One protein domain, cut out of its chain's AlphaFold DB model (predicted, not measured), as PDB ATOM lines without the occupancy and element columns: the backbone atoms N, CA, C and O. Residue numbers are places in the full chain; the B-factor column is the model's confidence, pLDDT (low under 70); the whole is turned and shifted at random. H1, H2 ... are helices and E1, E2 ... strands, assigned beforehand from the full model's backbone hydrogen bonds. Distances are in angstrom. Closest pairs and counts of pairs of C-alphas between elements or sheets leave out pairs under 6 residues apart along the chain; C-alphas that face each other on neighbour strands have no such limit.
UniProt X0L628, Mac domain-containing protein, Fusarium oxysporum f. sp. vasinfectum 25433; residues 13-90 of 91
ATOM      1  N   GLU A  13      73.035  49.196  26.366       93.12
ATOM      2  CA  GLU A  13      72.423  48.254  27.304       93.12
ATOM      3  C   GLU A  13      71.680  48.995  28.422       93.12
ATOM      4  O   GLU A  13      70.528  48.683  28.729       93.12
ATOM      5  N   LEU A  14      72.299  50.038  28.983       94.06
ATOM      6  CA  LEU A  14      71.686  50.860  30.027       94.06
ATOM      7  C   LEU A  14      70.582  51.760  29.463       94.06
ATOM      8  O   LEU A  14      69.569  51.987  30.118       94.06
ATOM      9  N   ALA A  15      70.727  52.243  28.228       95.69
ATOM     10  CA  ALA A  15      69.659  52.979  27.560       95.69
ATOM     11  C   ALA A  15      68.412  52.102  27.341       95.69
ATOM     12  O   ALA A  15      67.290  52.557  27.579       95.69
ATOM     13  N   ALA A  16      68.594  50.843  26.933       95.88
ATOM     14  CA  ALA A  16      67.508  49.879  26.790       95.88
ATOM     15  C   ALA A  16      66.841  49.565  28.140       95.88
ATOM     16  O   ALA A  16      65.610  49.587  28.226       95.88
ATOM     17  N   ALA A  17      67.636  49.361  29.197       95.19
ATOM     18  CA  ALA A  17      67.136  49.135  30.554       95.19
ATOM     19  C   ALA A  17      66.267  50.304  31.047       95.19
ATOM     20  O   ALA A  17      65.112  50.094  31.422       95.19
ATOM     21  N   ARG A  18      66.752  51.548  30.927       96.19
ATOM     22  CA  ARG A  18      65.977  52.743  31.298       96.19
ATOM     23  C   ARG A  18      64.693  52.895  30.494       96.19
ATOM     24  O   ARG A  18      63.653  53.264  31.030       96.19
ATOM     25  N   ASN A  19      64.736  52.605  29.194       97.00
ATOM     26  CA  ASN A  19      63.540  52.663  28.355       97.00
ATOM     27  C   ASN A  19      62.485  51.634  28.785       97.00
ATOM     28  O   ASN A  19      61.298  51.964  28.813       97.00
ATOM     29  N   ARG A  20      62.895  50.414  29.154       97.88
ATOM     30  CA  ARG A  20      61.995  49.410  29.740       97.88
ATOM     31  C   ARG A  20      61.397  49.921  31.051       97.88
ATOM     32  O   ARG A  20      60.175  49.926  31.188       97.88
ATOM     33  N   ALA A  21      62.240  50.382  31.972       98.12
ATOM     34  CA  ALA A  21      61.825  50.850  33.291       98.12
ATOM     35  C   ALA A  21      60.810  51.997  33.199       98.12
ATOM     36  O   ALA A  21      59.739  51.927  33.793       98.12
ATOM     37  N   ARG A  22      61.080  53.000  32.354       97.69
ATOM     38  CA  ARG A  22      60.175  54.138  32.123       97.69
ATOM     39  C   ARG A  22      58.820  53.719  31.571       97.69
ATOM     40  O   ARG A  22      57.808  54.262  31.995       97.69
ATOM     41  N   ARG A  23      58.770  52.751  30.647       98.19
ATOM     42  CA  ARG A  23      57.495  52.239  30.108       98.19
ATOM     43  C   ARG A  23      56.662  51.555  31.188       98.19
ATOM     44  O   ARG A  23      55.459  51.784  31.262       98.19
ATOM     45  N   LEU A  24      57.299  50.742  32.027       98.44
ATOM     46  CA  LEU A  24      56.637  50.043  33.127       98.44
ATOM     47  C   LEU A  24      56.191  51.006  34.234       98.44
ATOM     48  O   LEU A  24      55.043  50.944  34.666       98.44
ATOM     49  N   ALA A  25      57.047  51.953  34.622       98.25
ATOM     50  CA  ALA A  25      56.698  53.009  35.566       98.25
ATOM     51  C   ALA A  25      55.542  53.870  35.035       98.25
ATOM     52  O   ALA A  25      54.606  54.162  35.769       98.25
ATOM     53  N   GLN A  26      55.536  54.209  33.742       98.25
ATOM     54  CA  GLN A  26      54.431  54.943  33.127       98.25
ATOM     55  C   GLN A  26      53.124  54.145  33.150       98.25
ATOM     56  O   GLN A  26      52.077  54.704  33.479       98.25
ATOM     57  N   LYS A  27      53.176  52.846  32.824       98.19
ATOM     58  CA  LYS A  27      52.025  51.936  32.926       98.19
ATOM     59  C   LYS A  27      51.469  51.936  34.349       98.19
ATOM     60  O   LYS A  27      50.272  52.119  34.508       98.19
ATOM     61  N   PHE A  28      52.326  51.812  35.362       98.31
ATOM     62  CA  PHE A  28      51.931  51.889  36.769       98.31
ATOM     63  C   PHE A  28      51.319  53.250  37.142       98.31
ATOM     64  O   PHE A  28      50.231  53.304  37.705       98.31
ATOM     65  N   ASN A  29      51.973  54.353  36.768       98.19
ATOM     66  CA  ASN A  29      51.563  55.711  37.138       98.19
ATOM     67  C   ASN A  29      50.235  56.147  36.513       98.19
ATOM     68  O   ASN A  29      49.530  56.978  37.080       98.19
ATOM     69  N   THR A  30      49.915  55.624  35.332       98.00
ATOM     70  CA  THR A  30      48.702  55.985  34.579       98.00
ATOM     71  C   THR A  30      47.590  54.954  34.685       98.00
ATOM     72  O   THR A  30      46.516  55.160  34.120       98.00
ATOM     73  N   TRP A  31      47.825  53.842  35.381       97.75
ATOM     74  CA  TRP A  31      46.811  52.816  35.521       97.75
ATOM     75  C   TRP A  31      45.667  53.311  36.408       97.75
ATOM     76  O   TRP A  31      45.873  53.795  37.520       97.75
ATOM     77  N   VAL A  32      44.447  53.158  35.900       96.75
ATOM     78  CA  VAL A  32      43.213  53.509  36.599       96.75
ATOM     79  C   VAL A  32      42.477  52.212  36.930       96.75
ATOM     80  O   VAL A  32      42.282  51.389  36.027       96.75
ATOM     81  N   PRO A  33      42.065  52.002  38.192       95.62
ATOM     82  CA  PRO A  33      41.339  50.803  38.574       95.62
ATOM     83  C   PRO A  33      39.980  50.728  37.856       95.62
ATOM     84  O   PRO A  33      39.259  51.728  37.817       95.62
ATOM     85  N   PRO A  34      39.601  49.564  37.295       95.88
ATOM     86  CA  PRO A  34      38.278  49.376  36.715       95.88
ATOM     87  C   PRO A  34      37.157  49.559  37.742       95.88
ATOM     88  O   PRO A  34      37.318  49.265  38.929       95.88
ATOM     89  N   ASN A  35      35.979  49.971  37.268       95.25
ATOM     90  CA  ASN A  35      34.784  50.037  38.107       95.25
ATOM     91  C   ASN A  35      34.468  48.656  38.702       95.25
ATOM     92  O   ASN A  35      34.441  47.657  37.987       95.25
ATOM     93  N   GLY A  36      34.190  48.619  40.006       94.88
ATOM     94  CA  GLY A  36      33.834  47.393  40.723       94.88
ATOM     95  C   GLY A  36      35.014  46.595  41.284       94.88
ATOM     96  O   GLY A  36      34.772  45.596  41.954       94.88
ATOM     97  N   PHE A  37      36.265  47.023  41.069       97.12
ATOM     98  CA  PHE A  37      37.408  46.437  41.777       97.12
ATOM     99  C   PHE A  37      37.344  46.745  43.280       97.12
ATOM    100  O   PHE A  37      37.107  47.887  43.681       97.12
ATOM    101  N   SER A  38      37.606  45.736  44.114       97.12
ATOM    102  CA  SER A  38      37.839  45.930  45.547       97.12
ATOM    103  C   SER A  38      39.209  46.578  45.795       97.12
ATOM    104  O   SER A  38      40.111  46.500  44.960       97.12
ATOM    105  N   ALA A  39      39.405  47.185  46.970       93.50
ATOM    106  CA  ALA A  39      40.702  47.764  47.345       93.50
ATOM    107  C   ALA A  39      41.852  46.734  47.318       93.50
ATOM    108  O   ALA A  39      42.986  47.072  46.979       93.50
ATOM    109  N   GLU A  40      41.551  45.472  47.626       94.44
ATOM    110  CA  GLU A  40      42.500  44.358  47.563       94.44
ATOM    111  C   GLU A  40      42.908  44.057  46.116       94.44
ATOM    112  O   GLU A  40      44.096  44.067  45.812       94.44
ATOM    113  N   GLN A  41      41.950  43.940  45.189       96.88
ATOM    114  CA  GLN A  41      42.235  43.713  43.762       96.88
ATOM    115  C   GLN A  41      43.038  44.860  43.133       96.88
ATOM    116  O   GLN A  41      43.913  44.640  42.289       96.88
ATOM    117  N   VAL A  42      42.753  46.103  43.543       96.25
ATOM    118  CA  VAL A  42      43.545  47.280  43.156       96.25
ATOM    119  C   VAL A  42      44.987  47.133  43.634       96.25
ATOM    120  O   VAL A  42      45.921  47.361  42.861       96.25
ATOM    121  N   THR A  43      45.166  46.730  44.890       94.69
ATOM    122  CA  THR A  43      46.483  46.547  45.503       94.69
ATOM    123  C   THR A  43      47.250  45.414  44.827       94.69
ATOM    124  O   THR A  43      48.365  45.643  44.371       94.69
ATOM    125  N   GLU A  44      46.652  44.236  44.650       95.94
ATOM    126  CA  GLU A  44      47.263  43.097  43.949       95.94
ATOM    127  C   GLU A  44      47.708  43.458  42.528       95.94
ATOM    128  O   GLU A  44      48.822  43.127  42.117       95.94
ATOM    129  N   THR A  45      46.878  44.198  41.786       97.44
ATOM    130  CA  THR A  45      47.218  44.637  40.426       97.44
ATOM    131  C   THR A  45      48.420  45.582  40.434       97.44
ATOM    132  O   THR A  45      49.368  45.385  39.669       97.44
ATOM    133  N   LYS A  46      48.419  46.585  41.324       97.12
ATOM    134  CA  LYS A  46      49.552  47.504  41.517       97.12
ATOM    135  C   LYS A  46      50.825  46.741  41.901       97.12
ATOM    136  O   LYS A  46      51.874  46.972  41.304       97.12
ATOM    137  N   VAL A  47      50.731  45.795  42.834       97.25
ATOM    138  CA  VAL A  47      51.851  44.941  43.263       97.25
ATOM    139  C   VAL A  47      52.386  44.110  42.097       97.25
ATOM    140  O   VAL A  47      53.601  44.014  41.931       97.25
ATOM    141  N   GLY A  48      51.521  43.570  41.236       97.81
ATOM    142  CA  GLY A  48      51.932  42.871  40.014       97.81
ATOM    143  C   GLY A  48      52.751  43.756  39.066       97.81
ATOM    144  O   GLY A  48      53.776  43.321  38.544       97.81
ATOM    145  N   MET A  49      52.364  45.024  38.896       98.31
ATOM    146  CA  MET A  49      53.134  45.986  38.093       98.31
ATOM    147  C   MET A  49      54.489  46.330  38.725       98.31
ATOM    148  O   MET A  49      55.484  46.441  38.011       98.31
ATOM    149  N   ILE A  50      54.548  46.463  40.054       98.19
ATOM    150  CA  ILE A  50      55.805  46.701  40.779       98.19
ATOM    151  C   ILE A  50      56.738  45.486  40.692       98.19
ATOM    152  O   ILE A  50      57.935  45.666  40.501       98.19
ATOM    153  N   ASN A  51      56.208  44.261  40.736       97.50
ATOM    154  CA  ASN A  51      56.989  43.037  40.511       97.50
ATOM    155  C   ASN A  51      57.588  42.966  39.098       97.50
ATOM    156  O   ASN A  51      58.680  42.440  38.920       97.50
ATOM    157  N   GLU A  52      56.892  43.496  38.089       97.88
ATOM    158  CA  GLU A  52      57.429  43.585  36.726       97.88
ATOM    159  C   GLU A  52      58.554  44.639  36.630       97.88
ATOM    160  O   GLU A  52      59.492  44.493  35.837       97.88
ATOM    161  N   LEU A  53      58.468  45.709  37.426       98.12
ATOM    162  CA  LEU A  53      59.400  46.837  37.405       98.12
ATOM    163  C   LEU A  53      60.674  46.589  38.227       98.12
ATOM    164  O   LEU A  53      61.764  46.887  37.736       98.12
ATOM    165  N   PHE A  54      60.540  46.084  39.455       98.31
ATOM    166  CA  PHE A  54      61.635  45.926  40.415       98.31
ATOM    167  C   PHE A  54      62.364  44.591  40.266       98.31
ATOM    168  O   PHE A  54      61.822  43.620  39.745       98.31
ATOM    169  N   GLY A  55      63.611  44.536  40.737       97.88
ATOM    170  CA  GLY A  55      64.415  43.312  40.699       97.88
ATOM    171  C   GLY A  55      63.917  42.244  41.671       97.88
ATOM    172  O   GLY A  55      63.859  41.064  41.327       97.88
ATOM    173  N   LYS A  56      63.545  42.649  42.890       98.06
ATOM    174  CA  LYS A  56      62.975  41.754  43.904       98.06
ATOM    175  C   LYS A  56      61.995  42.500  44.801       98.06
ATOM    176  O   LYS A  56      62.289  43.592  45.284       98.06
ATOM    177  N   VAL A  57      60.854  41.873  45.057       98.06
ATOM    178  CA  VAL A  57      59.766  42.432  45.860       98.06
ATOM    179  C   VAL A  57      59.367  41.427  46.939       98.06
ATOM    180  O   VAL A  57      59.194  40.243  46.650       98.06
ATOM    181  N   GLY A  58      59.292  41.886  48.189       97.25
ATOM    182  CA  GLY A  58      58.781  41.104  49.314       97.25
ATOM    183  C   GLY A  58      57.251  41.044  49.359       97.25
ATOM    184  O   GLY A  58      56.559  41.453  48.430       97.25
ATOM    185  N   SER A  59      56.711  40.525  50.458       96.62
ATOM    186  CA  SER A  59      55.265  40.472  50.706       96.62
ATOM    187  C   SER A  59      54.754  41.731  51.403       96.62
ATOM    188  O   SER A  59      55.514  42.383  52.115       96.62
ATOM    189  N   ASP A  60      53.450  41.998  51.298       95.75
ATOM    190  CA  ASP A  60      52.792  43.110  52.001       95.75
ATOM    191  C   ASP A  60      53.444  44.460  51.658       95.75
ATOM    192  O   ASP A  60      54.110  45.095  52.471       95.75
ATOM    193  N   ILE A  61      53.352  44.843  50.382       96.38
ATOM    194  CA  ILE A  61      53.958  46.073  49.877       96.38
ATOM    195  C   ILE A  61      52.897  47.005  49.312       96.38
ATOM    196  O   ILE A  61      51.937  46.572  48.674       96.38
ATOM    197  N   TYR A  62      53.106  48.299  49.517       96.56
ATOM    198  CA  TYR A  62      52.215  49.347  49.056       96.56
ATOM    199  C   TYR A  62      53.025  50.502  48.479       96.56
ATOM    200  O   TYR A  62      53.887  51.078  49.142       96.56
ATOM    201  N   VAL A  63      52.753  50.837  47.223       97.19
ATOM    202  CA  VAL A  63      53.428  51.923  46.512       97.19
ATOM    203  C   VAL A  63      52.365  52.806  45.892       97.19
ATOM    204  O   VAL A  63      51.496  52.313  45.167       97.19
ATOM    205  N   GLU A  64      52.438  54.104  46.160       96.81
ATOM    206  CA  GLU A  64      51.583  55.078  45.493       96.81
ATOM    207  C   GLU A  64      52.239  55.644  44.230       96.81
ATOM    208  O   GLU A  64      53.428  55.978  44.237       96.81
ATOM    209  N   PRO A  65      51.479  55.801  43.131       95.31
ATOM    210  CA  PRO A  65      51.937  56.569  41.988       95.31
ATOM    211  C   PRO A  65      51.982  58.069  42.341       95.31
ATOM    212  O   PRO A  65      51.178  58.554  43.115       95.31
ATOM    213  N   SER A  66      52.858  58.895  41.778       95.25
ATOM    214  CA  SER A  66      53.800  58.558  40.713       95.25
ATOM    215  C   SER A  66      55.125  58.024  41.254       95.25
ATOM    216  O   SER A  66      55.703  58.601  42.167       95.25
ATOM    217  N   LEU A  67      55.631  56.957  40.644       97.56
ATOM    218  CA  LEU A  67      56.941  56.374  40.904       97.56
ATOM    219  C   LEU A  67      57.883  56.671  39.731       97.56
ATOM    220  O   LEU A  67      57.503  56.523  38.564       97.56
ATOM    221  N   GLN A  68      59.115  57.071  40.036       98.06
ATOM    222  CA  GLN A  68      60.170  57.328  39.057       98.06
ATOM    223  C   GLN A  68      61.407  56.510  39.420       98.06
ATOM    224  O   GLN A  68      61.890  56.589  40.548       98.06
ATOM    225  N   VAL A  69      61.911  55.730  38.463       97.69
ATOM    226  CA  VAL A  69      63.103  54.885  38.634       97.69
ATOM    227  C   VAL A  69      64.027  54.975  37.425       97.69
ATOM    228  O   VAL A  69      63.559  55.335  36.336       97.69
ATOM    229  N   ASP A  70      65.314  54.654  37.591       96.06
ATOM    230  CA  ASP A  70      66.263  54.656  36.474       96.06
ATOM    231  C   ASP A  70      66.193  53.340  35.703       96.06
ATOM    232  O   ASP A  70      65.689  53.309  34.579       96.06
ATOM    233  N   CYS A  71      66.629  52.244  36.322       95.38
ATOM    234  CA  CYS A  71      66.617  50.910  35.724       95.38
ATOM    235  C   CYS A  71      65.490  50.029  36.283       95.38
ATOM    236  O   CYS A  71      65.035  49.107  35.598       95.38
ATOM    237  N   GLY A  72      65.029  50.297  37.505       96.44
ATOM    238  CA  GLY A  72      64.053  49.505  38.256       96.44
ATOM    239  C   GLY A  72      64.594  48.153  38.740       96.44
ATOM    240  O   GLY A  72      64.386  47.765  39.888       96.44
ATOM    241  N   CYS A  73      65.318  47.423  37.890       95.88
ATOM    242  CA  CYS A  73      65.801  46.075  38.179       95.88
ATOM    243  C   CYS A  73      66.873  46.000  39.276       95.88
ATOM    244  O   CYS A  73      67.123  44.906  39.778       95.88
ATOM    245  N   ASN A  74      67.498  47.117  39.661       96.50
ATOM    246  CA  ASN A  74      68.457  47.138  40.769       96.50
ATOM    247  C   ASN A  74      67.757  47.327  42.125       96.50
ATOM    248  O   ASN A  74      68.382  47.176  43.176       96.50
ATOM    249  N   ILE A  75      66.453  47.614  42.124       97.94
ATOM    250  CA  ILE A  75      65.668  47.819  43.337       97.94
ATOM    251  C   ILE A  75      65.268  46.467  43.923       97.94
ATOM    252  O   ILE A  75      64.623  45.638  43.277       97.94
ATOM    253  N   THR A  76      65.631  46.270  45.186       98.19
ATOM    254  CA  THR A  76      65.154  45.166  46.019       98.19
ATOM    255  C   THR A  76      64.443  45.741  47.231       98.19
ATOM    256  O   THR A  76      65.061  46.449  48.025       98.19
ATOM    257  N   ILE A  77      63.160  45.417  47.392       97.94
ATOM    258  CA  ILE A  77      62.376  45.782  48.576       97.94
ATOM    259  C   ILE A  77      62.039  44.542  49.407       97.94
ATOM    260  O   ILE A  77      61.831  43.450  48.874       97.94
ATOM    261  N   GLY A  78      62.038  44.719  50.728       97.88
ATOM    262  CA  GLY A  78      61.687  43.683  51.695       97.88
ATOM    263  C   GLY A  78      60.179  43.541  51.890       97.88
ATOM    264  O   GLY A  78      59.383  44.025  51.086       97.88
ATOM    265  N   ASN A  79      59.801  42.869  52.974       98.00
ATOM    266  CA  ASN A  79      58.403  42.749  53.376       98.00
ATOM    267  C   ASN A  79      57.928  44.035  54.066       98.00
ATOM    268  O   ASN A  79      58.750  44.754  54.639       98.00
ATOM    269  N   THR A  80      56.615  44.280  54.068       97.31
ATOM    270  CA  THR A  80      55.996  45.377  54.839       97.31
ATOM    271  C   THR A  80      56.516  46.751  54.398       97.31
ATOM    272  O   THR A  80      56.827  47.626  55.207       97.31
ATOM    273  N   PHE A  81      56.681  46.923  53.084       97.69
ATOM    274  CA  PHE A  81      57.252  48.125  52.480       97.69
ATOM    275  C   PHE A  81      56.155  49.111  52.078       97.69
ATOM    276  O   PHE A  81      55.222  48.750  51.364       97.69
ATOM    277  N   TYR A  82      56.314  50.375  52.463       97.50
ATOM    278  CA  TYR A  82      55.420  51.458  52.070       97.50
ATOM    279  C   TYR A  82      56.201  52.595  51.406       97.50
ATOM    280  O   TYR A  82      57.144  53.133  51.989       97.50
ATOM    281  N   ALA A  83      55.769  52.999  50.213       97.31
ATOM    282  CA  ALA A  83      56.229  54.206  49.539       97.31
ATOM    283  C   ALA A  83      55.033  55.082  49.163       97.31
ATOM    284  O   ALA A  83      54.123  54.652  48.455       97.31
ATOM    285  N   ASN A  84      55.058  56.325  49.635       95.94
ATOM    286  CA  ASN A  84      54.016  57.303  49.346       95.94
ATOM    287  C   ASN A  84      54.226  57.974  47.971       95.94
ATOM    288  O   ASN A  84      55.166  57.647  47.244       95.94
ATOM    289  N   PHE A  85      53.356  58.929  47.637       96.69
ATOM    290  CA  PHE A  85      53.330  59.652  46.366       96.69
ATOM    291  C   PHE A  85      54.690  60.246  45.966       96.69
ATOM    292  O   PHE A  85      55.432  60.767  46.800       96.69
ATOM    293  N   ASN A  86      54.946  60.284  44.656       96.69
ATOM    294  CA  ASN A  86      56.082  60.983  44.040       96.69
ATOM    295  C   ASN A  86      57.451  60.462  44.494       96.69
ATOM    296  O   ASN A  86      58.409  61.228  44.616       96.69
ATOM    297  N   ASN A  87      57.549  59.158  44.743       97.44
ATOM    298  CA  ASN A  87      58.811  58.530  45.091       97.44
ATOM    299  C   ASN A  87      59.757  58.495  43.873       97.44
ATOM    300  O   ASN A  87      59.345  58.150  42.760       97.44
ATOM    301  N   VAL A  88      61.023  58.848  44.097       98.00
ATOM    302  CA  VAL A  88      62.077  58.859  43.077       98.00
ATOM    303  C   VAL A  88      63.253  58.031  43.578       98.00
ATOM    304  O   VAL A  88      63.817  58.335  44.629       98.00
ATOM    305  N   ILE A  89      63.640  57.010  42.814       97.69
ATOM    306  CA  ILE A  89      64.748  56.109  43.145       97.69
ATOM    307  C   ILE A  89      65.725  56.088  41.973       97.69
ATOM    308  O   ILE A  89      65.376  55.676  40.872       97.69
ATOM    309  N   LEU A  90      66.955  56.540  42.202       96.56
ATOM    310  CA  LEU A  90      68.046  56.386  41.242       96.56
ATOM    311  C   LEU A  90      68.800  55.097  41.593       96.56
ATOM    312  O   LEU A  90      69.535  55.081  42.580       96.56
TER     313      LEU A  90
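What this domain is: This is residues 13 to 90 of the 91 residues of the protein "Mac domain-containing protein" of Fusarium oxysporum f. sp. vasinfectum 25433 (UniProt X0L628). Look first at the two small sheets, E1 beside E3 and E2 beside E4: they are the sides of two stacked turns of chain, E1 and E2 in the first turn and E3 and E4 in the second. A helical hairpin covers the first turn, with H2 packed on E1 and H1 packed on E2, while E3 and E4 lie on the far side from the helices; the two helices are side by side but slid along each other, and with their loop they make the long axis, residues 35 to 40 sticking out. The printed part has 78 residues, with two named helices and then four named strands in the order H1 H2 E1 E2 E3 E4; both sheets have two parallel strands, and the class is mixed, helices and strands. The whole is compact, with a radius of gyration of the C-alphas of 12.3 A, yet elongated in outline, spanning 40 by 25 by 19 A.

Where its parts are: Find C-alpha 61 at (53.958, 46.073, 49.877), where E1 begins; it runs through residues 61 to 63, and its neighbour E3 through residues 81 to 83, each 6.8 A from first to last C-alpha. In the other sheet look for E2 at residues 67 to 69 and E4 at residues 87 to 89, each 6.7 A long; E4 ends with C-alpha 89 at (64.748, 56.109, 43.145). The longest helix, H1, takes up residues 13 to 30: start from C-alpha 13 at (72.423, 48.254, 27.304) and go 26.0 A to C-alpha 30. H2 holds residues 39 to 53 and is 21.2 A long.

How they stand to each other: Start with E1 and E3, which are parallel, with 6 degrees between their directions. Their C-alphas 61 and 81 face each other at 4.7 A, and across the pair N 62 and O 81 are within hydrogen-bond range at 2.8 A, as are N 83 and O 62 at 2.9 A. Go on to E2 and E4, also parallel, at 9 degrees; their C-alphas 68 and 88 face each other at 4.7 A, and N 68 and O 87 are within hydrogen-bond range at 2.9 A. E1 and E2 meet only through their link, and so do E3 and E4, whereas E1 and E4 are apart. From E1 look to H2: their closest C-alphas, those of Val 47 and Ile 61, are 7.0 A apart. From E2 look to H1: the closest C-alphas are those of Ala 25 and Leu 67, at 6.3 A. H1 and H2 form a helical hairpin and touch, H1 with its residues 21 to 28 alone; the closest C-alphas, of Leu 24 and Leu 53, are 6.0 A apart. Their lines stand at a shallow tilt of 10 degrees and they run opposite ways, with 16.5 A between their centres. Among the pairs that are apart are H1 and E4, and H2 and E3. In both H1 and H2 every O i to N i+4 pair is within hydrogen-bond range.

The domain as a whole: The two C-alphas farthest apart are those of Glu 13 and Gly 36, at 40.9 A. Look around Gly 36 for the part that stands free: residues 35 to 40, of which 39 and 40 belong to H2. The printed part runs from residue 13 to 90 without a cut. The link from E2 to E3 is long, with 11 residues; those from E1 to E2 and from E3 to E4 are tight, with 3 residues each. The mean pLDDT of the printed part is 96.9, and no printed residue is under 70.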